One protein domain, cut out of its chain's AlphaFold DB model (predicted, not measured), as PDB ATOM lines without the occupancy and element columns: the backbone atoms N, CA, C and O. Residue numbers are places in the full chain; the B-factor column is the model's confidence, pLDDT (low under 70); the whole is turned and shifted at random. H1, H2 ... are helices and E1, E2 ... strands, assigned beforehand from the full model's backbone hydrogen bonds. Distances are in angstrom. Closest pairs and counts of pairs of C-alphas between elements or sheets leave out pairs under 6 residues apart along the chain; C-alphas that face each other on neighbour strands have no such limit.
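This is residues 3 to 86 of the 217 residues of an uncharacterized protein of Gammaproteobacteria bacterium (UniProt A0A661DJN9). A strongly twisted antiparallel sheet makes an L: E5 between E1 and E4 in one limb, the hairpin E2 and E3 in the other, with H1 grazing the sheet. The hairpin's tip, residues 48 to 53, sticks out. The printed part has 84 residues, ordered E1 H1 E2 E3 E4 E5, class mixed; it is loose, radius of gyration of the C-alphas 15.3 A, spans 44 by 32 by 21 A.

E5, residues 75 to 84, spans 27.0 A, ending at C-alpha 84 (133.858, 67.937, 110.059). E1, residues 3 to 8, begins at C-alpha 3 (123.256, 67.893, 114.448). E4 is residues 66 to 70, E2 42 to 48, E3 53 to 61 with 25.1 A, H1 21 to 36 with 22.3 A.

E1 and E4 lie on opposite sides of E5, E4 forming a hairpin with it; within hydrogen-bond range are N 5 and O 78, 3.0 A, and N 68 and O 77, 2.8 A. E3 bends by 50 degrees at residue 58, pairing with E2 (N 44 and O 57, 2.9 A) and E5 (N 60 and O 83, 2.8 A). H1, with every O i to N i+4 pair within range, only grazes the sheet with residues 25 to 36; its closest C-alphas to E3 are Leu 36 and Val 61, 7.0 A.

The farthest C-alphas, Ser 19 and Arg 86, are 44.3 A apart. The printed part has no cut. E1 to H1 is a long link. The pLDDT is under 70 at residues 5 to 22, 39 and 70 to 75.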
ATOM      1  N   LEU A   3     124.354  68.780 114.806       74.56
ATOM      2  CA  LEU A   3     123.256  67.893 114.448       74.56
ATOM      3  C   LEU A   3     122.182  68.017 115.529       74.56
ATOM      4  O   LEU A   3     122.458  67.807 116.709       74.56
ATOM      5  N   ARG A   4     120.967  68.390 115.117       72.75
ATOM      6  CA  ARG A   4     119.800  68.469 115.998       72.75
ATOM      7  C   ARG A   4     118.895  67.282 115.760       72.75
ATOM      8  O   ARG A   4     118.366  67.133 114.660       72.75
ATOM      9  N   MET A   5     118.696  66.474 116.791       67.62
ATOM     10  CA  MET A   5     117.820  65.308 116.738       67.62
ATOM     11  C   MET A   5     116.686  65.452 117.742       67.62
ATOM     12  O   MET A   5     116.903  65.910 118.861       67.62
ATOM     13  N   ALA A   6     115.486  65.048 117.333       63.22
ATOM     14  CA  ALA A   6     114.340  64.920 118.219       63.22
ATOM     15  C   ALA A   6     114.078  63.432 118.465       63.22
ATOM     16  O   ALA A   6     113.825  62.689 117.517       63.22
ATOM     17  N   ILE A   7     114.127  63.007 119.725       63.78
ATOM     18  CA  ILE A   7     113.701  61.664 120.126       63.78
ATOM     19  C   ILE A   7     112.274  61.763 120.651       63.78
ATOM     20  O   ILE A   7     111.982  62.562 121.548       63.78
ATOM     21  N   LEU A   8     111.393  60.949 120.073       62.03
ATOM     22  CA  LEU A   8     110.022  60.772 120.528       62.03
ATOM     23  C   LEU A   8     109.977  59.554 121.454       62.03
ATOM     24  O   LEU A   8     110.417  58.471 121.073       62.03
ATOM     25  N   ASN A   9     109.449  59.724 122.664       59.47
ATOM     26  CA  ASN A   9     109.225  58.603 123.568       59.47
ATOM     27  C   ASN A   9     107.844  57.985 123.292       59.47
ATOM     28  O   ASN A   9     106.835  58.476 123.794       59.47
ATOM     29  N   THR A  10     107.790  56.943 122.461       52.66
ATOM     30  CA  THR A  10     106.567  56.165 122.186       52.66
ATOM     31  C   THR A  10     106.767  54.702 122.545       52.66
ATOM     32  O   THR A  10     107.864  54.170 122.378       52.66
ATOM     33  N   ASP A  11     105.710  54.034 123.007       52.28
ATOM     34  CA  ASP A  11     105.716  52.576 123.122       52.28
ATOM     35  C   ASP A  11     105.651  51.895 121.736       52.28
ATOM     36  O   ASP A  11     105.495  52.549 120.699       52.28
ATOM     37  N   ALA A  12     105.824  50.568 121.713       47.28
ATOM     38  CA  ALA A  12     105.886  49.760 120.491       47.28
ATOM     39  C   ALA A  12     104.606  49.819 119.627       47.28
ATOM     40  O   ALA A  12     104.656  49.451 118.456       47.28
ATOM     41  N   ASP A  13     103.497  50.323 120.180       50.94
ATOM     42  CA  ASP A  13     102.201  50.455 119.512       50.94
ATOM     43  C   ASP A  13     101.861  51.922 119.164       50.94
ATOM     44  O   ASP A  13     100.757  52.224 118.705       50.94
ATOM     45  N   GLY A  14     102.805  52.856 119.357       48.75
ATOM     46  CA  GLY A  14     102.609  54.288 119.098       48.75
ATOM     47  C   GLY A  14     101.736  55.001 120.139       48.75
ATOM     48  O   GLY A  14     101.359  56.157 119.932       48.75
ATOM     49  N   ALA A  15     101.415  54.342 121.253       43.94
ATOM     50  CA  ALA A  15     100.772  54.945 122.407       43.94
ATOM     51  C   ALA A  15     101.826  55.489 123.398       43.94
ATOM     52  O   ALA A  15     103.025  55.214 123.328       43.94
ATOM     53  N   ILE A  16     101.387  56.362 124.304       46.38
ATOM     54  CA  ILE A  16     102.236  56.948 125.348       46.38
ATOM     55  C   ILE A  16     101.816  56.310 126.674       46.38
ATOM     56  O   ILE A  16     100.865  56.767 127.312       46.38
ATOM     57  N   THR A  17     102.498  55.243 127.098       43.91
ATOM     58  CA  THR A  17     102.321  54.650 128.434       43.91
ATOM     59  C   THR A  17     103.531  54.922 129.340       43.91
ATOM     60  O   THR A  17     104.671  54.583 129.042       43.91
ATOM     61  N   LEU A  18     103.276  55.585 130.475       44.84
ATOM     62  CA  LEU A  18     104.270  56.263 131.329       44.84
ATOM     63  C   LEU A  18     105.115  55.363 132.254       44.84
ATOM     64  O   LEU A  18     105.992  55.886 132.940       44.84
ATOM     65  N   SER A  19     104.864  54.052 132.341       45.16
ATOM     66  CA  SER A  19     105.493  53.219 133.384       45.16
ATOM     67  C   SER A  19     106.754  52.463 132.950       45.16
ATOM     68  O   SER A  19     107.556  52.144 133.816       45.16
ATOM     69  N   ASN A  20     106.970  52.235 131.645       48.03
ATOM     70  CA  ASN A  20     108.156  51.534 131.103       48.03
ATOM     71  C   ASN A  20     108.972  52.402 130.118       48.03
ATOM     72  O   ASN A  20     109.958  51.953 129.539       48.03
ATOM     73  N   SER A  21     108.552  53.650 129.902       62.16
ATOM     74  CA  SER A  21     109.083  54.530 128.857       62.16
ATOM     75  C   SER A  21     110.409  55.205 129.225       62.16
ATOM     76  O   SER A  21     111.133  55.664 128.345       62.16
ATOM     77  N   TRP A  22     110.754  55.263 130.513       66.19
ATOM     78  CA  TRP A  22     111.985  55.905 130.988       66.19
ATOM     79  C   TRP A  22     113.209  55.007 130.840       66.19
ATOM     80  O   TRP A  22     114.228  55.456 130.330       66.19
ATOM     81  N   GLU A  23     113.106  53.733 131.217       70.81
ATOM     82  CA  GLU A  23     114.209  52.771 131.075       70.81
ATOM     83  C   GLU A  23     114.579  52.557 129.603       70.81
ATOM     84  O   GLU A  23     115.758  52.522 129.257       70.81
ATOM     85  N   HIS A  24     113.579  52.492 128.720       70.00
ATOM     86  CA  HIS A  24     113.804  52.412 127.279       70.00
ATOM     87  C   HIS A  24     114.422  53.693 126.712       70.00
ATOM     88  O   HIS A  24     115.311  53.610 125.870       70.00
ATOM     89  N   LEU A  25     114.003  54.869 127.189       73.06
ATOM     90  CA  LEU A  25     114.625  56.133 126.801       73.06
ATOM     91  C   LEU A  25     116.100  56.175 127.214       73.06
ATOM     92  O   LEU A  25     116.940  56.494 126.380       73.06
ATOM     93  N   TYR A  26     116.420  55.832 128.466       77.75
ATOM     94  CA  TYR A  26     117.806  55.805 128.943       77.75
ATOM     95  C   TYR A  26     118.650  54.801 128.170       77.75
ATOM     96  O   TYR A  26     119.733  55.153 127.723       77.75
ATOM     97  N   LYS A  27     118.126  53.599 127.916       79.81
ATOM     98  CA  LYS A  27     118.815  52.609 127.089       79.81
ATOM     99  C   LYS A  27     119.075  53.114 125.668       79.81
ATOM    100  O   LYS A  27     120.181  52.967 125.172       79.81
ATOM    101  N   ASN A  28     118.085  53.730 125.025       75.94
ATOM    102  CA  ASN A  28     118.253  54.280 123.679       75.94
ATOM    103  C   ASN A  28     119.274  55.427 123.654       75.94
ATOM    104  O   ASN A  28     120.002  55.567 122.676       75.94
ATOM    105  N   LEU A  29     119.325  56.247 124.710       80.38
ATOM    106  CA  LEU A  29     120.333  57.295 124.861       80.38
ATOM    107  C   LEU A  29     121.728  56.703 125.079       80.38
ATOM    108  O   LEU A  29     122.662  57.150 124.426       80.38
ATOM    109  N   ASP A  30     121.864  55.684 125.927       83.88
ATOM    110  CA  ASP A  30     123.132  54.983 126.153       83.88
ATOM    111  C   ASP A  30     123.636  54.319 124.865       83.88
ATOM    112  O   ASP A  30     124.787  54.513 124.484       83.88
ATOM    113  N   ASP A  31     122.774  53.591 124.147       82.19
ATOM    114  CA  ASP A  31     123.112  52.966 122.863       82.19
ATOM    115  C   ASP A  31     123.513  54.027 121.817       82.19
ATOM    116  O   ASP A  31     124.473  53.840 121.068       82.19
ATOM    117  N   PHE A  32     122.827  55.174 121.796       82.44
ATOM    118  CA  PHE A  32     123.168  56.301 120.927       82.44
ATOM    119  C   PHE A  32     124.513  56.943 121.290       82.44
ATOM    120  O   PHE A  32     125.315  57.220 120.401       82.44
ATOM    121  N   PHE A  33     124.793  57.166 122.575       84.31
ATOM    122  CA  PHE A  33     126.078  57.713 123.009       84.31
ATOM    123  C   PHE A  33     127.223  56.737 122.757       84.31
ATOM    124  O   PHE A  33     128.281  57.166 122.311       84.31
ATOM    125  N   ASN A  34     127.002  55.437 122.949       85.12
ATOM    126  CA  ASN A  34     127.983  54.413 122.597       85.12
ATOM    127  C   ASN A  34     128.297  54.421 121.096       85.12
ATOM    128  O   ASN A  34     129.449  54.248 120.726       85.12
ATOM    129  N   LEU A  35     127.300  54.661 120.237       83.12
ATOM    130  CA  LEU A  35     127.522  54.827 118.799       83.12
ATOM    131  C   LEU A  35     128.306  56.108 118.475       83.12
ATOM    132  O   LEU A  35     129.156  56.100 117.593       83.12
ATOM    133  N   LEU A  36     128.000  57.215 119.156       83.25
ATOM    134  CA  LEU A  36     128.632  58.512 118.904       83.25
ATOM    135  C   LEU A  36     130.081  58.603 119.391       83.25
ATOM    136  O   LEU A  36     130.873  59.313 118.778       83.25
ATOM    137  N   TYR A  37     130.396  57.955 120.511       82.94
ATOM    138  CA  TYR A  37     131.712  57.997 121.152       82.94
ATOM    139  C   TYR A  37     132.542  56.733 120.897       82.94
ATOM    140  O   TYR A  37     133.538  56.517 121.587       82.94
ATOM    141  N   ASP A  38     132.143  55.891 119.942       78.56
ATOM    142  CA  ASP A  38     133.031  54.844 119.442       78.56
ATOM    143  C   ASP A  38     134.251  55.503 118.769       78.56
ATOM    144  O   ASP A  38     134.130  56.563 118.156       78.56
ATOM    145  N   ASP A  39     135.430  54.881 118.851       69.06
ATOM    146  CA  ASP A  39     136.702  55.418 118.320       69.06
ATOM    147  C   ASP A  39     136.743  55.442 116.767       69.06
ATOM    148  O   ASP A  39     137.806  55.533 116.147       69.06
ATOM    149  N   GLN A  40     135.591  55.310 116.105       72.69
ATOM    150  CA  GLN A  40     135.463  55.246 114.654       72.69
ATOM    151  C   GLN A  40     135.022  56.587 114.065       72.69
ATOM    152  O   GLN A  40     134.234  57.330 114.646       72.69
ATOM    153  N   ALA A  41     135.504  56.879 112.856       73.62
ATOM    154  CA  ALA A  41     135.064  58.046 112.103       73.62
ATOM    155  C   ALA A  41     133.555  57.954 111.814       73.62
ATOM    156  O   ALA A  41     133.084  56.968 111.242       73.62
ATOM    157  N   LEU A  42     132.802  58.995 112.176       87.50
ATOM    158  CA  LEU A  42     131.374  59.070 111.890       87.50
ATOM    159  C   LEU A  42     131.162  59.648 110.493       87.50
ATOM    160  O   LEU A  42     131.740  60.672 110.131       87.50
ATOM    161  N   VAL A  43     130.275  59.031 109.720       88.50
ATOM    162  CA  VAL A  43     129.826  59.570 108.433       88.50
ATOM    163  C   VAL A  43     128.392  60.041 108.594       88.50
ATOM    164  O   VAL A  43     127.495  59.252 108.893       88.50
ATOM    165  N   LEU A  44     128.160  61.336 108.391       89.19
ATOM    166  CA  LEU A  44     126.805  61.856 108.276       89.19
ATOM    167  C   LEU A  44     126.366  61.835 106.827       89.19
ATOM    168  O   LEU A  44     126.954  62.522 105.995       89.19
ATOM    169  N   SER A  45     125.272  61.134 106.562       89.31
ATOM    170  CA  SER A  45     124.635  61.117 105.252       89.31
ATOM    171  C   SER A  45     123.354  61.951 105.279       89.31
ATOM    172  O   SER A  45     122.515  61.820 106.172       89.31
ATOM    173  N   LYS A  46     123.190  62.822 104.284       87.56
ATOM    174  CA  LYS A  46     122.004  63.656 104.092       87.56
ATOM    175  C   LYS A  46     121.391  63.357 102.731       87.56
ATOM    176  O   LYS A  46     122.056  63.488 101.707       87.56
ATOM    177  N   TYR A  47     120.106  63.013 102.732       87.75
ATOM    178  CA  TYR A  47     119.309  62.928 101.512       87.75
ATOM    179  C   TYR A  47     118.734  64.305 101.159       87.75
ATOM    180  O   TYR A  47     118.122  64.969 102.002       87.75
ATOM    181  N   LEU A  48     118.943  64.733  99.919       85.19
ATOM    182  CA  LEU A  48     118.437  65.982  99.359       85.19
ATOM    183  C   LEU A  48     117.269  65.648  98.432       85.19
ATOM    184  O   LEU A  48     117.455  65.210  97.299       85.19
ATOM    185  N   ALA A  49     116.048  65.780  98.950       83.12
ATOM    186  CA  ALA A  49     114.838  65.331  98.260       83.12
ATOM    187  C   ALA A  49     114.550  66.090  96.954       83.12
ATOM    188  O   ALA A  49     113.922  65.541  96.055       83.12
ATOM    189  N   ASP A  50     115.002  67.337  96.865       85.38
ATOM    190  CA  ASP A  50     114.911  68.207  95.693       85.38
ATOM    191  C   ASP A  50     115.823  67.763  94.546       85.38
ATOM    192  O   ASP A  50     115.459  67.911  93.381       85.38
ATOM    193  N   GLU A  51     116.969  67.176  94.871       81.69
ATOM    194  CA  GLU A  51     117.931  66.667  93.893       81.69
ATOM    195  C   GLU A  51     117.811  65.149  93.676       81.69
ATOM    196  O   GLU A  51     118.383  64.611  92.732       81.69
ATOM    197  N   ALA A  52     117.074  64.450  94.547       84.00
ATOM    198  CA  ALA A  52     117.069  62.991  94.654       84.00
ATOM    199  C   ALA A  52     118.482  62.388  94.818       84.00
ATOM    200  O   ALA A  52     118.753  61.272  94.374       84.00
ATOM    201  N   THR A  53     119.384  63.127  95.474       84.62
ATOM    202  CA  THR A  53     120.779  62.736  95.709       84.62
ATOM    203  C   THR A  53     121.062  62.529  97.194       84.62
ATOM    204  O   THR A  53     120.366  63.035  98.080       84.62
ATOM    205  N   GLN A  54     122.118  61.767  97.475       90.00
ATOM    206  CA  GLN A  54     122.682  61.611  98.811       90.00
ATOM    207  C   GLN A  54     124.076  62.230  98.844       90.00
ATOM    208  O   GLN A  54     124.872  62.049  97.920       90.00
ATOM    209  N   ARG A  55     124.365  62.942  99.934       90.44
ATOM    210  CA  ARG A  55     125.688  63.495 100.222       90.44
ATOM    211  C   ARG A  55     126.163  63.070 101.599       90.44
ATOM    212  O   ARG A  55     125.345  62.846 102.488       90.44
ATOM    213  N   GLU A  56     127.471  62.998 101.770       92.38
ATOM    214  CA  GLU A  56     128.121  62.507 102.979       92.38
ATOM    215  C   GLU A  56     129.195  63.465 103.473       92.38
ATOM    216  O   GLU A  56     129.807  64.185 102.689       92.38
ATOM    217  N   ILE A  57     129.444  63.477 104.775       91.12
ATOM    218  CA  ILE A  57     130.540  64.233 105.377       91.12
ATOM    219  C   ILE A  57     131.110  63.447 106.551       91.12
ATOM    220  O   ILE A  57     130.360  62.926 107.378       91.12
ATOM    221  N   ASP A  58     132.438  63.361 106.609       89.44
ATOM    222  CA  ASP A  58     133.133  62.720 107.724       89.44
ATOM    223  C   ASP A  58     133.208  63.714 108.884       89.44
ATOM    224  O   ASP A  58     133.636  64.863 108.708       89.44
ATOM    225  N   VAL A  59     132.774  63.284 110.065       89.69
ATOM    226  CA  VAL A  59     132.679  64.116 111.260       89.69
ATOM    227  C   VAL A  59     133.182  63.390 112.499       89.69
ATOM    228  O   VAL A  59     133.231  62.165 112.559       89.69
ATOM    229  N   GLU A  60     133.489  64.180 113.515       89.56
ATOM    230  CA  GLU A  60     133.858  63.740 114.853       89.56
ATOM    231  C   GLU A  60     133.037  64.531 115.877       89.56
ATOM    232  O   GLU A  60     132.755  65.721 115.681       89.56
ATOM    233  N   VAL A  61     132.640  63.881 116.972       88.75
ATOM    234  CA  VAL A  61     132.023  64.560 118.119       88.75
ATOM    235  C   VAL A  61     133.126  65.254 118.907       88.75
ATOM    236  O   VAL A  61     134.101  64.623 119.298       88.75
ATOM    237  N   ILE A  62     132.982  66.559 119.136       88.56
ATOM    238  CA  ILE A  62     134.059  67.377 119.729       88.56
ATOM    239  C   ILE A  62     133.758  67.926 121.116       88.56
ATOM    240  O   ILE A  62     134.639  68.514 121.740       88.56
ATOM    241  N   ASP A  63     132.521  67.796 121.577       87.50
ATOM    242  CA  ASP A  63     132.086  68.337 122.857       87.50
ATOM    243  C   ASP A  63     130.873  67.545 123.369       87.50
ATOM    244  O   ASP A  63     130.321  66.690 122.667       87.50
ATOM    245  N   GLU A  64     130.463  67.814 124.601       87.19
ATOM    246  CA  GLU A  64     129.363  67.122 125.259       87.19
ATOM    247  C   GLU A  64     128.028  67.348 124.529       87.19
ATOM    248  O   GLU A  64     127.588  68.485 124.307       87.19
ATOM    249  N   VAL A  65     127.336  66.250 124.209       85.81
ATOM    250  CA  VAL A  65     125.980  66.286 123.646       85.81
ATOM    251  C   VAL A  65     125.003  66.882 124.656       85.81
ATOM    252  O   VAL A  65     124.782  66.336 125.735       85.81
ATOM    253  N   GLN A  66     124.352  67.979 124.278       86.12
ATOM    254  CA  GLN A  66     123.389  68.649 125.146       86.12
ATOM    255  C   GLN A  66     121.997  68.049 124.953       86.12
ATOM    256  O   GLN A  66     121.442  68.110 123.855       86.12
ATOM    257  N   VAL A  67     121.403  67.530 126.030       82.62
ATOM    258  CA  VAL A  67     120.033  67.000 126.035       82.62
ATOM    259  C   VAL A  67     119.086  68.021 126.660       82.62
ATOM    260  O   VAL A  67     119.220  68.393 127.825       82.62
ATOM    261  N   LYS A  68     118.098  68.473 125.889       82.31
ATOM    262  CA  LYS A  68     117.079  69.438 126.314       82.31
ATOM    263  C   LYS A  68     115.708  68.778 126.277       82.31
ATOM    264  O   LYS A  68     115.278  68.296 125.233       82.31
ATOM    265  N   SER A  69     114.999  68.776 127.403       73.00
ATOM    266  CA  SER A  69     113.605  68.331 127.452       73.00
ATOM    267  C   SER A  69     112.674  69.455 126.998       73.00
ATOM    268  O   SER A  69     112.667  70.528 127.610       73.00
ATOM    269  N   GLU A  70     111.842  69.216 125.987       67.75
ATOM    270  CA  GLU A  70     110.743  70.124 125.659       67.75
ATOM    271  C   GLU A  70     109.499  69.735 126.463       67.75
ATOM    272  O   GLU A  70     108.902  68.676 126.267       67.75
ATOM    273  N   ALA A  71     109.116  70.608 127.400       53.41
ATOM    274  CA  ALA A  71     108.117  70.337 128.436       53.41
ATOM    275  C   ALA A  71     106.695  70.027 127.921       53.41
ATOM    276  O   ALA A  71     105.858  69.592 128.708       53.41
ATOM    277  N   ALA A  72     106.405  70.254 126.636       58.03
ATOM    278  CA  ALA A  72     105.062  70.105 126.081       58.03
ATOM    279  C   ALA A  72     104.768  68.705 125.505       58.03
ATOM    280  O   ALA A  72     103.631  68.258 125.607       58.03
ATOM    281  N   ASP A  73     105.772  67.991 124.974       56.62
ATOM    282  CA  ASP A  73     105.521  66.884 124.027       56.62
ATOM    283  C   ASP A  73     106.296  65.580 124.318       56.62
ATOM    284  O   ASP A  73     106.363  64.708 123.454       56.62
ATOM    285  N   GLN A  74     106.916  65.424 125.499       66.75
ATOM    286  CA  GLN A  74     107.825  64.291 125.794       66.75
ATOM    287  C   GLN A  74     108.926  64.108 124.731       66.75
ATOM    288  O   GLN A  74     109.389  62.998 124.457       66.75
ATOM    289  N   ARG A  75     109.334  65.221 124.117       66.31
ATOM    290  CA  ARG A  75     110.401  65.271 123.125       66.31
ATOM    291  C   ARG A  75     111.694  65.676 123.801       66.31
ATOM    292  O   ARG A  75     111.726  66.613 124.604       66.31
ATOM    293  N   TYR A  76     112.757  64.984 123.426       73.62
ATOM    294  CA  TYR A  76     114.114  65.342 123.804       73.62
ATOM    295  C   TYR A  76     114.831  65.852 122.571       73.62
ATOM    296  O   TYR A  76     114.871  65.168 121.549       73.62
ATOM    297  N   LEU A  77     115.371  67.059 122.676       76.88
ATOM    298  CA  LEU A  77     116.267  67.621 121.686       76.88
ATOM    299  C   LEU A  77     117.700  67.317 122.093       76.88
ATOM    300  O   LEU A  77     118.111  67.642 123.206       76.88
ATOM    301  N   LEU A  78     118.449  66.719 121.176       83.38
ATOM    302  CA  LEU A  78     119.879  66.504 121.315       83.38
ATOM    303  C   LEU A  78     120.592  67.463 120.369       83.38
ATOM    304  O   LEU A  78     120.383  67.398 119.156       83.38
ATOM    305  N   ASP A  79     121.407  68.355 120.928       85.81
ATOM    306  CA  ASP A  79     122.375  69.143 120.168       85.81
ATOM    307  C   ASP A  79     123.718  68.399 120.224       85.81
ATOM    308  O   ASP A  79     124.385  68.394 121.261       85.81
ATOM    309  N   VAL A  80     124.107  67.764 119.115       88.50
ATOM    310  CA  VAL A  80     125.385  67.046 118.985       88.50
ATOM    311  C   VAL A  80     126.402  67.969 118.300       88.50
ATOM    312  O   VAL A  80     126.221  68.302 117.120       88.50
ATOM    313  N   PRO A  81     127.452  68.423 119.008       89.38
ATOM    314  CA  PRO A  81     128.486  69.281 118.443       89.38
ATOM    315  C   PRO A  81     129.478  68.450 117.622       89.38
ATOM    316  O   PRO A  81     130.181  67.585 118.141       89.38
ATOM    317  N   LEU A  82     129.535  68.735 116.321       89.19
ATOM    318  CA  LEU A  82     130.319  67.973 115.354       89.19
ATOM    319  C   LEU A  82     131.368  68.848 114.670       89.19
ATOM    320  O   LEU A  82     131.052  69.935 114.160       89.19
ATOM    321  N   LEU A  83     132.592  68.341 114.584       88.88
ATOM    322  CA  LEU A  83     133.638  68.866 113.717       88.88
ATOM    323  C   LEU A  83     133.701  68.015 112.461       88.88
ATOM    324  O   LEU A  83     133.823  66.803 112.541       88.88
ATOM    325  N   ALA A  84     133.619  68.649 111.299       89.06
ATOM    326  CA  ALA A  84     133.858  67.937 110.059       89.06
ATOM    327  C   ALA A  84     135.368  67.780 109.853       89.06
ATOM    328  O   ALA A  84     136.092  68.777 109.915       89.06
ATOM    329  N   ALA A  85     135.831  66.560 109.571       85.00
ATOM    330  CA  ALA A  85     137.237  66.299 109.250       85.00
ATOM    331  C   ALA A  85     137.673  67.082 107.998       85.00
ATOM    332  O   ALA A  85     138.831  67.476 107.853       85.00
ATOM    333  N   ARG A  86     136.716  67.351 107.098       85.50
ATOM    334  CA  ARG A  86     136.857  68.258 105.956       85.50
ATOM    335  C   ARG A  86     135.614  69.137 105.825       85.50
ATOM    336  O   ARG A  86     134.514  68.657 106.078       85.50
TER     337      ARG A  86